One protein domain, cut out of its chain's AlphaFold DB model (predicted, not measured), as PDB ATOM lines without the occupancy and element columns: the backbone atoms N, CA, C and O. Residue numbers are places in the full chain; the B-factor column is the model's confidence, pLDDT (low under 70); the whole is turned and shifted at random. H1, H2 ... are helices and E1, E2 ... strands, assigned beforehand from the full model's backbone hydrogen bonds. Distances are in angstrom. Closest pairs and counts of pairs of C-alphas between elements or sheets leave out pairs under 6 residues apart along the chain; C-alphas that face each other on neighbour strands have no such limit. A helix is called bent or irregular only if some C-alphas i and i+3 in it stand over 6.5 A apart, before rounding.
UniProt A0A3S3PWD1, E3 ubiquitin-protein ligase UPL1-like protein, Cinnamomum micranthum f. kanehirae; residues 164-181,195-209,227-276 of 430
ATOM      1  N   GLY A 164     211.697 135.994 174.080       81.38
ATOM      2  CA  GLY A 164     210.729 137.079 173.897       81.38
ATOM      3  C   GLY A 164     210.743 137.702 172.495       81.38
ATOM      4  O   GLY A 164     210.129 138.748 172.292       81.38
ATOM      5  N   LEU A 165     211.420 137.059 171.536       84.88
ATOM      6  CA  LEU A 165     211.590 137.497 170.147       84.88
ATOM      7  C   LEU A 165     210.871 136.580 169.147       84.88
ATOM      8  O   LEU A 165     211.210 136.555 167.961       84.88
ATOM      9  N   GLY A 166     209.833 135.873 169.603       87.50
ATOM     10  CA  GLY A 166     209.013 135.014 168.750       87.50
ATOM     11  C   GLY A 166     208.478 135.776 167.536       87.50
ATOM     12  O   GLY A 166     208.060 136.938 167.643       87.50
ATOM     13  N   LEU A 167     208.482 135.120 166.377       91.25
ATOM     14  CA  LEU A 167     208.039 135.645 165.086       91.25
ATOM     15  C   LEU A 167     206.754 136.489 165.170       91.25
ATOM     16  O   LEU A 167     206.731 137.613 164.669       91.25
ATOM     17  N   PHE A 168     205.688 135.975 165.788       90.56
ATOM     18  CA  PHE A 168     204.404 136.677 165.884       90.56
ATOM     19  C   PHE A 168     204.535 137.985 166.668       90.56
ATOM     20  O   PHE A 168     204.041 139.025 166.231       90.56
ATOM     21  N   SER A 169     205.231 137.943 167.807       88.38
ATOM     22  CA  SER A 169     205.433 139.114 168.666       88.38
ATOM     23  C   SER A 169     206.267 140.192 167.973       88.38
ATOM     24  O   SER A 169     205.873 141.358 167.972       88.38
ATOM     25  N   CYS A 170     207.341 139.790 167.288       88.88
ATOM     26  CA  CYS A 170     208.184 140.681 166.505       88.88
ATOM     27  C   CYS A 170     207.385 141.352 165.384       88.88
ATOM     28  O   CYS A 170     207.397 142.574 165.275       88.88
ATOM     29  N   VAL A 171     206.639 140.591 164.576       90.31
ATOM     30  CA  VAL A 171     205.827 141.166 163.488       90.31
ATOM     31  C   VAL A 171     204.810 142.168 164.030       90.31
ATOM     32  O   VAL A 171     204.742 143.288 163.534       90.31
ATOM     33  N   MET A 172     204.080 141.816 165.090       88.00
ATOM     34  CA  MET A 172     203.102 142.720 165.705       88.00
ATOM     35  C   MET A 172     203.743 143.999 166.259       88.00
ATOM     36  O   MET A 172     203.197 145.085 166.072       88.00
ATOM     37  N   ALA A 173     204.894 143.895 166.928       84.56
ATOM     38  CA  ALA A 173     205.616 145.053 167.456       84.56
ATOM     39  C   ALA A 173     206.103 145.990 166.339       84.56
ATOM     40  O   ALA A 173     206.110 147.209 166.500       84.56
ATOM     41  N   ASN A 174     206.495 145.423 165.198       83.81
ATOM     42  CA  ASN A 174     206.985 146.180 164.055       83.81
ATOM     43  C   ASN A 174     205.860 146.890 163.286       83.81
ATOM     44  O   ASN A 174     206.047 148.030 162.867       83.81
ATOM     45  N   GLU A 175     204.692 146.258 163.136       84.88
ATOM     46  CA  GLU A 175     203.541 146.884 162.470       84.88
ATOM     47  C   GLU A 175     202.963 148.044 163.298       84.88
ATOM     48  O   GLU A 175     202.751 149.126 162.751       84.88
ATOM     49  N   LYS A 176     202.838 147.886 164.626       77.75
ATOM     50  CA  LYS A 176     202.413 148.977 165.527       77.75
ATOM     51  C   LYS A 176     203.296 150.221 165.407       77.75
ATOM     52  O   LYS A 176     202.796 151.330 165.265       77.75
ATOM     53  N   SER A 177     204.616 150.028 165.399       69.12
ATOM     54  CA  SER A 177     205.576 151.132 165.300       69.12
ATOM     55  C   SER A 177     205.481 151.894 163.975       69.12
ATOM     56  O   SER A 177     205.767 153.090 163.942       69.12
ATOM     57  N   GLN A 178     205.101 151.228 162.880       66.44
ATOM     58  CA  GLN A 178     204.911 151.901 161.595       66.44
ATOM     59  C   GLN A 178     203.600 152.688 161.538       66.44
ATOM     60  O   GLN A 178     203.578 153.756 160.934       66.44
ATOM     61  N   GLU A 179     202.532 152.201 162.169       62.78
ATOM     62  CA  GLU A 179     201.285 152.963 162.304       62.78
ATOM     63  C   GLU A 179     201.483 154.204 163.186       62.78
ATOM     64  O   GLU A 179     201.072 155.297 162.804       62.78
ATOM     65  N   GLU A 180     202.202 154.075 164.306       58.38
ATOM     66  CA  GLU A 180     202.557 155.198 165.185       58.38
ATOM     67  C   GLU A 180     203.466 156.228 164.498       58.38
ATOM     68  O   GLU A 180     203.265 157.429 164.665       58.38
ATOM     69  N   GLY A 181     204.414 155.790 163.661       56.62
ATOM     70  CA  GLY A 181     205.261 156.685 162.861       56.62
ATOM     71  C   GLY A 181     204.500 157.511 161.812       56.62
ATOM     72  O   GLY A 181     205.040 158.486 161.288       56.62
ATOM     73  N   LYS A 195     209.309 149.604 174.901       71.75
ATOM     74  CA  LYS A 195     210.723 150.011 174.966       71.75
ATOM     75  C   LYS A 195     211.653 148.840 175.269       71.75
ATOM     76  O   LYS A 195     212.714 148.729 174.655       71.75
ATOM     77  N   SER A 196     211.270 147.950 176.184       74.62
ATOM     78  CA  SER A 196     212.077 146.769 176.506       74.62
ATOM     79  C   SER A 196     212.138 145.784 175.336       74.62
ATOM     80  O   SER A 196     213.228 145.332 174.994       74.62
ATOM     81  N   GLN A 197     211.019 145.537 174.642       76.25
ATOM     82  CA  GLN A 197     211.004 144.726 173.417       76.25
ATOM     83  C   GLN A 197     211.817 145.349 172.283       76.25
ATOM     84  O   GLN A 197     212.498 144.636 171.550       76.25
ATOM     85  N   TYR A 198     211.778 146.676 172.142       78.75
ATOM     86  CA  TYR A 198     212.610 147.381 171.170       78.75
ATOM     87  C   TYR A 198     214.097 147.185 171.413       78.75
ATOM     88  O   TYR A 198     214.830 146.810 170.498       78.75
ATOM     89  N   ARG A 199     214.536 147.399 172.656       81.75
ATOM     90  CA  ARG A 199     215.927 147.171 173.041       81.75
ATOM     91  C   ARG A 199     216.321 145.721 172.822       81.75
ATOM     92  O   ARG A 199     217.398 145.472 172.302       81.75
ATOM     93  N   LEU A 200     215.447 144.776 173.150       83.88
ATOM     94  CA  LEU A 200     215.722 143.355 172.979       83.88
ATOM     95  C   LEU A 200     215.880 142.968 171.502       83.88
ATOM     96  O   LEU A 200     216.877 142.355 171.146       83.88
ATOM     97  N   GLY A 201     214.955 143.389 170.633       81.19
ATOM     98  CA  GLY A 201     214.988 143.058 169.202       81.19
ATOM     99  C   GLY A 201     216.082 143.774 168.407       81.19
ATOM    100  O   GLY A 201     216.483 143.287 167.353       81.19
ATOM    101  N   SER A 202     216.585 144.904 168.914       85.69
ATOM    102  CA  SER A 202     217.715 145.648 168.337       85.69
ATOM    103  C   SER A 202     219.075 145.288 168.942       85.69
ATOM    104  O   SER A 202     220.110 145.752 168.456       85.69
ATOM    105  N   THR A 203     219.091 144.461 169.990       86.44
ATOM    106  CA  THR A 203     220.317 144.000 170.637       86.44
ATOM    107  C   THR A 203     220.764 142.686 170.018       86.44
ATOM    108  O   THR A 203     220.039 141.695 170.012       86.44
ATOM    109  N   LEU A 204     221.996 142.659 169.526       86.81
ATOM    110  CA  LEU A 204     222.619 141.441 169.045       86.81
ATOM    111  C   LEU A 204     223.239 140.686 170.216       86.81
ATOM    112  O   LEU A 204     224.095 141.216 170.925       86.81
ATOM    113  N   HIS A 205     222.844 139.428 170.368       87.56
ATOM    114  CA  HIS A 205     223.514 138.458 171.216       87.56
ATOM    115  C   HIS A 205     223.909 137.257 170.357       87.56
ATOM    116  O   HIS A 205     223.051 136.608 169.756       87.56
ATOM    117  N   PHE A 206     225.209 136.998 170.241       89.38
ATOM    118  CA  PHE A 206     225.736 135.932 169.399       89.38
ATOM    119  C   PHE A 206     226.807 135.142 170.135       89.38
ATOM    120  O   PHE A 206     227.781 135.710 170.627       89.38
ATOM    121  N   GLU A 207     226.635 133.827 170.167       89.56
ATOM    122  CA  GLU A 207     227.524 132.908 170.864       89.56
ATOM    123  C   GLU A 207     228.154 131.926 169.878       89.56
ATOM    124  O   GLU A 207     227.473 131.362 169.019       89.56
ATOM    125  N   PHE A 208     229.458 131.693 170.011       88.88
ATOM    126  CA  PHE A 208     230.157 130.667 169.245       88.88
ATOM    127  C   PHE A 208     231.325 130.086 170.036       88.88
ATOM    128  O   PHE A 208     231.869 130.716 170.941       88.88
ATOM    129  N   HIS A 209     231.723 128.866 169.687       85.25
ATOM    130  CA  HIS A 209     232.855 128.204 170.321       85.25
ATOM    131  C   HIS A 209     234.119 128.427 169.495       85.25
ATOM    132  O   HIS A 209     234.142 128.157 168.297       85.25
ATOM    133  N   LEU A 227     233.720 129.575 174.953       83.75
ATOM    134  CA  LEU A 227     232.536 130.272 174.468       83.75
ATOM    135  C   LEU A 227     232.866 131.757 174.314       83.75
ATOM    136  O   LEU A 227     233.134 132.449 175.297       83.75
ATOM    137  N   CYS A 228     232.849 132.246 173.081       85.44
ATOM    138  CA  CYS A 228     232.926 133.664 172.784       85.44
ATOM    139  C   CYS A 228     231.510 134.224 172.643       85.44
ATOM    140  O   CYS A 228     230.691 133.671 171.907       85.44
ATOM    141  N   VAL A 229     231.240 135.329 173.341       88.44
ATOM    142  CA  VAL A 229     229.956 136.033 173.297       88.44
ATOM    143  C   VAL A 229     230.177 137.423 172.714       88.44
ATOM    144  O   VAL A 229     230.992 138.200 173.214       88.44
ATOM    145  N   ILE A 230     229.439 137.735 171.654       89.44
ATOM    146  CA  ILE A 230     229.362 139.063 171.053       89.44
ATOM    147  C   ILE A 230     228.024 139.666 171.467       89.44
ATOM    148  O   ILE A 230     226.963 139.146 171.121       89.44
ATOM    149  N   HIS A 231     228.087 140.771 172.205       89.38
ATOM    150  CA  HIS A 231     226.918 141.520 172.645       89.38
ATOM    151  C   HIS A 231     226.987 142.953 172.118       89.38
ATOM    152  O   HIS A 231     227.974 143.654 172.363       89.38
ATOM    153  N   ILE A 232     225.958 143.377 171.382       86.12
ATOM    154  CA  ILE A 232     225.882 144.707 170.765       86.12
ATOM    155  C   ILE A 232     224.490 145.288 171.024       86.12
ATOM    156  O   ILE A 232     223.534 144.863 170.375       86.12
ATOM    157  N   PRO A 233     224.346 146.235 171.962       84.88
ATOM    158  CA  PRO A 233     223.062 146.870 172.223       84.88
ATOM    159  C   PRO A 233     222.706 147.887 171.129       84.88
ATOM    160  O   PRO A 233     223.589 148.557 170.593       84.88
ATOM    161  N   GLU A 234     221.405 148.008 170.841       79.94
ATOM    162  CA  GLU A 234     220.801 149.081 170.024       79.94
ATOM    163  C   GLU A 234     221.508 149.303 168.670       79.94
ATOM    164  O   GLU A 234     221.840 150.419 168.264       79.94
ATOM    165  N   LEU A 235     221.753 148.206 167.949       82.50
ATOM    166  CA  LEU A 235     222.528 148.187 166.703       82.50
ATOM    167  C   LEU A 235     221.870 149.009 165.578       82.50
ATOM    168  O   LEU A 235     222.533 149.505 164.669       82.50
ATOM    169  N   ASN A 236     220.561 149.201 165.669       76.44
ATOM    170  CA  ASN A 236     219.757 150.017 164.769       76.44
ATOM    171  C   ASN A 236     220.014 151.535 164.888       76.44
ATOM    172  O   ASN A 236     219.681 152.270 163.962       76.44
ATOM    173  N   LEU A 237     220.594 152.005 165.999       78.56
ATOM    174  CA  LEU A 237     220.992 153.408 166.183       78.56
ATOM    175  C   LEU A 237     222.400 153.696 165.642       78.56
ATOM    176  O   LEU A 237     222.792 154.857 165.514       78.56
ATOM    177  N   GLN A 238     223.175 152.653 165.336       79.75
ATOM    178  CA  GLN A 238     224.519 152.800 164.792       79.75
ATOM    179  C   GLN A 238     224.445 153.134 163.298       79.75
ATOM    180  O   GLN A 238     223.778 152.443 162.533       79.75
ATOM    181  N   GLY A 239     225.162 154.181 162.879       75.06
ATOM    182  CA  GLY A 239     225.224 154.613 161.477       75.06
ATOM    183  C   GLY A 239     226.181 153.803 160.592       75.06
ATOM    184  O   GLY A 239     226.346 154.140 159.424       75.06
ATOM    185  N   GLU A 240     226.845 152.782 161.138       82.00
ATOM    186  CA  GLU A 240     227.746 151.907 160.385       82.00
ATOM    187  C   GLU A 240     226.971 150.892 159.534       82.00
ATOM    188  O   GLU A 240     225.936 150.372 159.950       82.00
ATOM    189  N   ASP A 241     227.499 150.571 158.352       86.62
ATOM    190  CA  ASP A 241     226.926 149.556 157.461       86.62
ATOM    191  C   ASP A 241     227.062 148.122 158.022       86.62
ATOM    192  O   ASP A 241     227.996 147.824 158.771       86.62
ATOM    193  N   ASP A 242     226.153 147.213 157.635       89.31
ATOM    194  CA  ASP A 242     226.132 145.785 158.024       89.31
ATOM    195  C   ASP A 242     227.498 145.118 157.865       89.31
ATOM    196  O   ASP A 242     227.971 144.427 158.774       89.31
ATOM    197  N   LEU A 243     228.150 145.350 156.725       88.94
ATOM    198  CA  LEU A 243     229.418 144.717 156.404       88.94
ATOM    199  C   LEU A 243     230.556 145.310 157.235       88.94
ATOM    200  O   LEU A 243     231.432 144.578 157.686       88.94
ATOM    201  N   SER A 244     230.523 146.619 157.486       88.75
ATOM    202  CA  SER A 244     231.529 147.308 158.308       88.75
ATOM    203  C   SER A 244     231.466 146.843 159.762       88.75
ATOM    204  O   SER A 244     232.494 146.479 160.340       88.75
ATOM    205  N   THR A 245     230.253 146.745 160.319       89.62
ATOM    206  CA  THR A 245     230.025 146.165 161.646       89.62
ATOM    207  C   THR A 245     230.543 144.726 161.687       89.62
ATOM    208  O   THR A 245     231.310 144.371 162.580       89.62
ATOM    209  N   LEU A 246     230.221 143.897 160.687       90.56
ATOM    210  CA  LEU A 246     230.725 142.524 160.616       90.56
ATOM    211  C   LEU A 246     232.265 142.468 160.614       90.56
ATOM    212  O   LEU A 246     232.838 141.726 161.413       90.56
ATOM    213  N   LYS A 247     232.939 143.268 159.771       89.00
ATOM    214  CA  LYS A 247     234.414 143.340 159.703       89.00
ATOM    215  C   LYS A 247     235.017 143.656 161.074       89.00
ATOM    216  O   LYS A 247     235.956 142.984 161.511       89.00
ATOM    217  N   HIS A 248     234.452 144.641 161.777       88.56
ATOM    218  CA  HIS A 248     234.911 145.028 163.108       88.56
ATOM    219  C   HIS A 248     234.900 143.832 164.072       88.56
ATOM    220  O   HIS A 248     235.921 143.524 164.692       88.56
ATOM    221  N   TYR A 249     233.788 143.097 164.150       88.12
ATOM    222  CA  TYR A 249     233.665 141.968 165.077       88.12
ATOM    223  C   TYR A 249     234.444 140.721 164.643       88.12
ATOM    224  O   TYR A 249     234.962 140.021 165.516       88.12
ATOM    225  N   ILE A 250     234.614 140.476 163.338       88.75
ATOM    226  CA  ILE A 250     235.514 139.422 162.843       88.75
ATOM    227  C   ILE A 250     236.939 139.678 163.343       88.75
ATOM    228  O   ILE A 250     237.543 138.781 163.928       88.75
ATOM    229  N   SER A 251     237.447 140.905 163.180       87.69
ATOM    230  CA  SER A 251     238.810 141.261 163.597       87.69
ATOM    231  C   SER A 251     238.999 141.204 165.118       87.69
ATOM    232  O   SER A 251     240.021 140.724 165.605       87.69
ATOM    233  N   LYS A 252     237.992 141.642 165.880       88.06
ATOM    234  CA  LYS A 252     238.048 141.732 167.343       88.06
ATOM    235  C   LYS A 252     237.931 140.377 168.042       88.06
ATOM    236  O   LYS A 252     238.576 140.173 169.067       88.06
ATOM    237  N   HIS A 253     237.101 139.474 167.519       85.50
ATOM    238  CA  HIS A 253     236.779 138.194 168.165       85.50
ATOM    239  C   HIS A 253     237.303 136.966 167.407       85.50
ATOM    240  O   HIS A 253     237.038 135.845 167.834       85.50
ATOM    241  N   ALA A 254     238.041 137.161 166.306       86.12
ATOM    242  CA  ALA A 254     238.571 136.096 165.452       86.12
ATOM    243  C   ALA A 254     237.488 135.082 165.029       86.12
ATOM    244  O   ALA A 254     237.644 133.871 165.190       86.12
ATOM    245  N   VAL A 255     236.363 135.593 164.517       87.94
ATOM    246  CA  VAL A 255     235.186 134.777 164.175       87.94
ATOM    247  C   VAL A 255     235.507 133.818 163.008       87.94
ATOM    248  O   VAL A 255     235.847 134.286 161.908       87.94
ATOM    249  N   PRO A 256     235.364 132.489 163.198       89.12
ATOM    250  CA  PRO A 256     235.595 131.495 162.150       89.12
ATOM    251  C   PRO A 256     234.655 131.660 160.943       89.12
ATOM    252  O   PRO A 256     233.517 132.109 161.123       89.12
ATOM    253  N   PRO A 257     235.083 131.289 159.721       87.94
ATOM    254  CA  PRO A 257     234.305 131.484 158.494       87.94
ATOM    255  C   PRO A 257     232.911 130.843 158.539       87.94
ATOM    256  O   PRO A 257     231.952 131.442 158.053       87.94
ATOM    257  N   GLU A 258     232.762 129.691 159.192       90.12
ATOM    258  CA  GLU A 258     231.483 128.997 159.381       90.12
ATOM    259  C   GLU A 258     230.434 129.814 160.157       90.12
ATOM    260  O   GLU A 258     229.233 129.630 159.959       90.12
ATOM    261  N   HIS A 259     230.866 130.750 161.007       91.50
ATOM    262  CA  HIS A 259     229.981 131.565 161.840       91.50
ATOM    263  C   HIS A 259     229.721 132.965 161.270       91.50
ATOM    264  O   HIS A 259     228.770 133.622 161.696       91.50
ATOM    265  N   ARG A 260     230.503 133.418 160.277       93.50
ATOM    266  CA  ARG A 260     230.414 134.784 159.722       93.50
ATOM    267  C   ARG A 260     229.050 135.092 159.126       93.50
ATOM    268  O   ARG A 260     228.497 136.154 159.387       93.50
ATOM    269  N   PHE A 261     228.480 134.153 158.371       95.19
ATOM    270  CA  PHE A 261     227.155 134.337 157.781       95.19
ATOM    271  C   PHE A 261     226.048 134.411 158.844       95.19
ATOM    272  O   PHE A 261     225.127 135.225 158.739       95.19
ATOM    273  N   SER A 262     226.136 133.575 159.882       94.56
ATOM    274  CA  SER A 262     225.173 133.584 160.988       94.56
ATOM    275  C   SER A 262     225.245 134.903 161.766       94.56
ATOM    276  O   SER A 262     224.216 135.533 162.012       94.56
ATOM    277  N   LEU A 263     226.462 135.394 162.034       94.31
ATOM    278  CA  LEU A 263     226.687 136.700 162.650       94.31
ATOM    279  C   LEU A 263     226.138 137.842 161.783       94.31
ATOM    280  O   LEU A 263     225.377 138.666 162.284       94.31
ATOM    281  N   LEU A 264     226.441 137.860 160.478       95.06
ATOM    282  CA  LEU A 264     225.886 138.844 159.539       95.06
ATOM    283  C   LEU A 264     224.356 138.827 159.548       95.06
ATOM    284  O   LEU A 264     223.707 139.867 159.518       95.06
ATOM    285  N   THR A 265     223.760 137.640 159.603       94.88
ATOM    286  CA  THR A 265     222.307 137.485 159.665       94.88
ATOM    287  C   THR A 265     221.728 138.094 160.939       94.88
ATOM    288  O   THR A 265     220.762 138.849 160.853       94.88
ATOM    289  N   ARG A 266     222.349 137.866 162.101       93.44
ATOM    290  CA  ARG A 266     221.927 138.503 163.358       93.44
ATOM    291  C   ARG A 266     222.100 140.024 163.331       93.44
ATOM    292  O   ARG A 266     221.204 140.718 163.798       93.44
ATOM    293  N   ILE A 267     223.185 140.544 162.741       93.88
ATOM    294  CA  ILE A 267     223.404 141.994 162.547       93.88
ATOM    295  C   ILE A 267     222.257 142.586 161.721       93.88
ATOM    296  O   ILE A 267     221.603 143.533 162.156       93.88
ATOM    297  N   ARG A 268     221.966 141.968 160.571       94.50
ATOM    298  CA  ARG A 268     220.895 142.367 159.652       94.50
ATOM    299  C   ARG A 268     219.525 142.428 160.333       94.50
ATOM    300  O   ARG A 268     218.829 143.434 160.221       94.50
ATOM    301  N   TYR A 269     219.147 141.384 161.073       93.50
ATOM    302  CA  TYR A 269     217.874 141.359 161.797       93.50
ATOM    303  C   TYR A 269     217.816 142.412 162.906       93.50
ATOM    304  O   TYR A 269     216.849 143.175 162.957       93.50
ATOM    305  N   ALA A 270     218.850 142.507 163.748       91.69
ATOM    306  CA  ALA A 270     218.896 143.483 164.834       91.69
ATOM    307  C   ALA A 270     218.771 144.924 164.312       91.69
ATOM    308  O   ALA A 270     217.993 145.718 164.841       91.69
ATOM    309  N   ARG A 271     219.461 145.250 163.210       91.12
ATOM    310  CA  ARG A 271     219.359 146.564 162.560       91.12
ATOM    311  C   ARG A 271     217.985 146.817 161.949       91.12
ATOM    312  O   ARG A 271     217.478 147.935 162.002       91.12
ATOM    313  N   ALA A 272     217.377 145.785 161.369       89.69
ATOM    314  CA  ALA A 272     216.086 145.905 160.715       89.69
ATOM    315  C   ALA A 272     214.907 146.067 161.690       89.69
ATOM    316  O   ALA A 272     213.833 146.486 161.247       89.69
ATOM    317  N   PHE A 273     215.068 145.746 162.978       87.62
ATOM    318  CA  PHE A 273     213.981 145.787 163.957       87.62
ATOM    319  C   PHE A 273     213.381 147.201 164.075       87.62
ATOM    320  O   PHE A 273     214.095 148.179 164.289       87.62
ATOM    321  N   ARG A 274     212.058 147.313 163.878       82.44
ATOM    322  CA  ARG A 274     211.286 148.572 163.750       82.44
ATOM    323  C   ARG A 274     211.823 149.593 162.735       82.44
ATOM    324  O   ARG A 274     211.514 150.779 162.821       82.44
ATOM    325  N   SER A 275     212.597 149.155 161.747       84.50
ATOM    326  CA  SER A 275     213.029 149.999 160.628       84.50
ATOM    327  C   SER A 275     212.055 149.923 159.440       84.50
ATOM    328  O   SER A 275     211.132 149.100 159.404       84.50
ATOM    329  N   SER A 276     212.295 150.730 158.403       83.81
ATOM    330  CA  SER A 276     211.556 150.642 157.135       83.81
ATOM    331  C   SER A 276     211.753 149.305 156.406       83.81
ATOM    332  O   SER A 276     210.869 148.882 155.661       83.81
TER     333      SER A 276
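Overview. This is residues 164 to 181, 195 to 209 and 227 to 276 of the 430 residues of the protein "E3 ubiquitin-protein ligase UPL1-like protein" of Cinnamomum micranthum f. kanehirae (UniProt A0A3S3PWD1). The long helix H4 runs through the middle of an elongated body, with a two-strand ribbon, E1 and E2, packed on it mainly through E1, and with H3 folded against another side of it. H1 is set off at the opposite end of the body from H3, and the short helix H2 sits between H1 and the end of H4. The printed part has 83 residues, with four named helices and two named strands in the order H1, H2, E1, E2, H3, H4; the class is mostly helix, and the sheet, in the order E1, E2, is antiparallel. The whole is compact, with a radius of gyration of the C-alphas of 13.5 A, and spans 41 by 25 by 18 A.

Along the chain. Find C-alpha 167 at (208.039, 135.645, 165.086); from there H1, residues 167 to 180, runs 20.3 A. After the first cut, H2 holds residues 195 to 202 and is 10.6 A long. Next come E1, residues 204 to 209, beginning at C-alpha 204 at (222.619, 141.441, 169.045), and, after the second cut, E2, residues 227 to 232. H3, residues 242 to 253, runs 16.5 A. H4, residues 257 to 272, runs 23.3 A and ends at C-alpha 272 at (216.086, 145.905, 160.715); it is irregular, with C-alphas 258 and 261 7.1 A apart, and its line is a rough one.

Arrangement. Look first at E1 and E2, which are antiparallel neighbours with 165 degrees between their directions; N 204 and O 232 are 2.8 A apart and N 230 and O 206 are 2.8 A apart, both within hydrogen-bond range. The closest C-alphas of E1 and H4 are those of Leu 204 and Ala 270, at 6.0 A. H3 and H4 touch at a steep tilt of 48 degrees, opposite ways, and their closest C-alphas are those of Leu 246 and Leu 264, at 6.2 A. H4 touches H2 with residues 269 to 272 alone; the closest C-alphas are those of Ser 202 and Ala 270, at 4.3 A, and the two run opposite ways at a tilt of 35.1 degrees, only just steep. H1 and H2 are close but not clearly touching, with the C-alphas of Cys 170 and Gly 201 closest at 7.7 A. H1 is apart from H3 and H4. In H1, H2 and H3 every O i to N i+4 pair is within hydrogen-bond range; in H4, 10 of 12 are.

Size, cuts and confidence. The two C-alphas farthest apart are those of Glu 179 and Ala 254, at 41.0 A. Residues 182 to 194 are not printed, and C-alphas 181 and 195 are 14.9 A apart across that cut; residues 210 to 226 are not printed either, and C-alphas 209 and 227 are 4.6 A apart. Of the links that are printed whole, H2 to E1 and H3 to H4 are tight, and E2 to H3 is short. The mean pLDDT of the printed part is 85.3; residues 177 to 181, of which 177 to 180 belong to H1, are under 70.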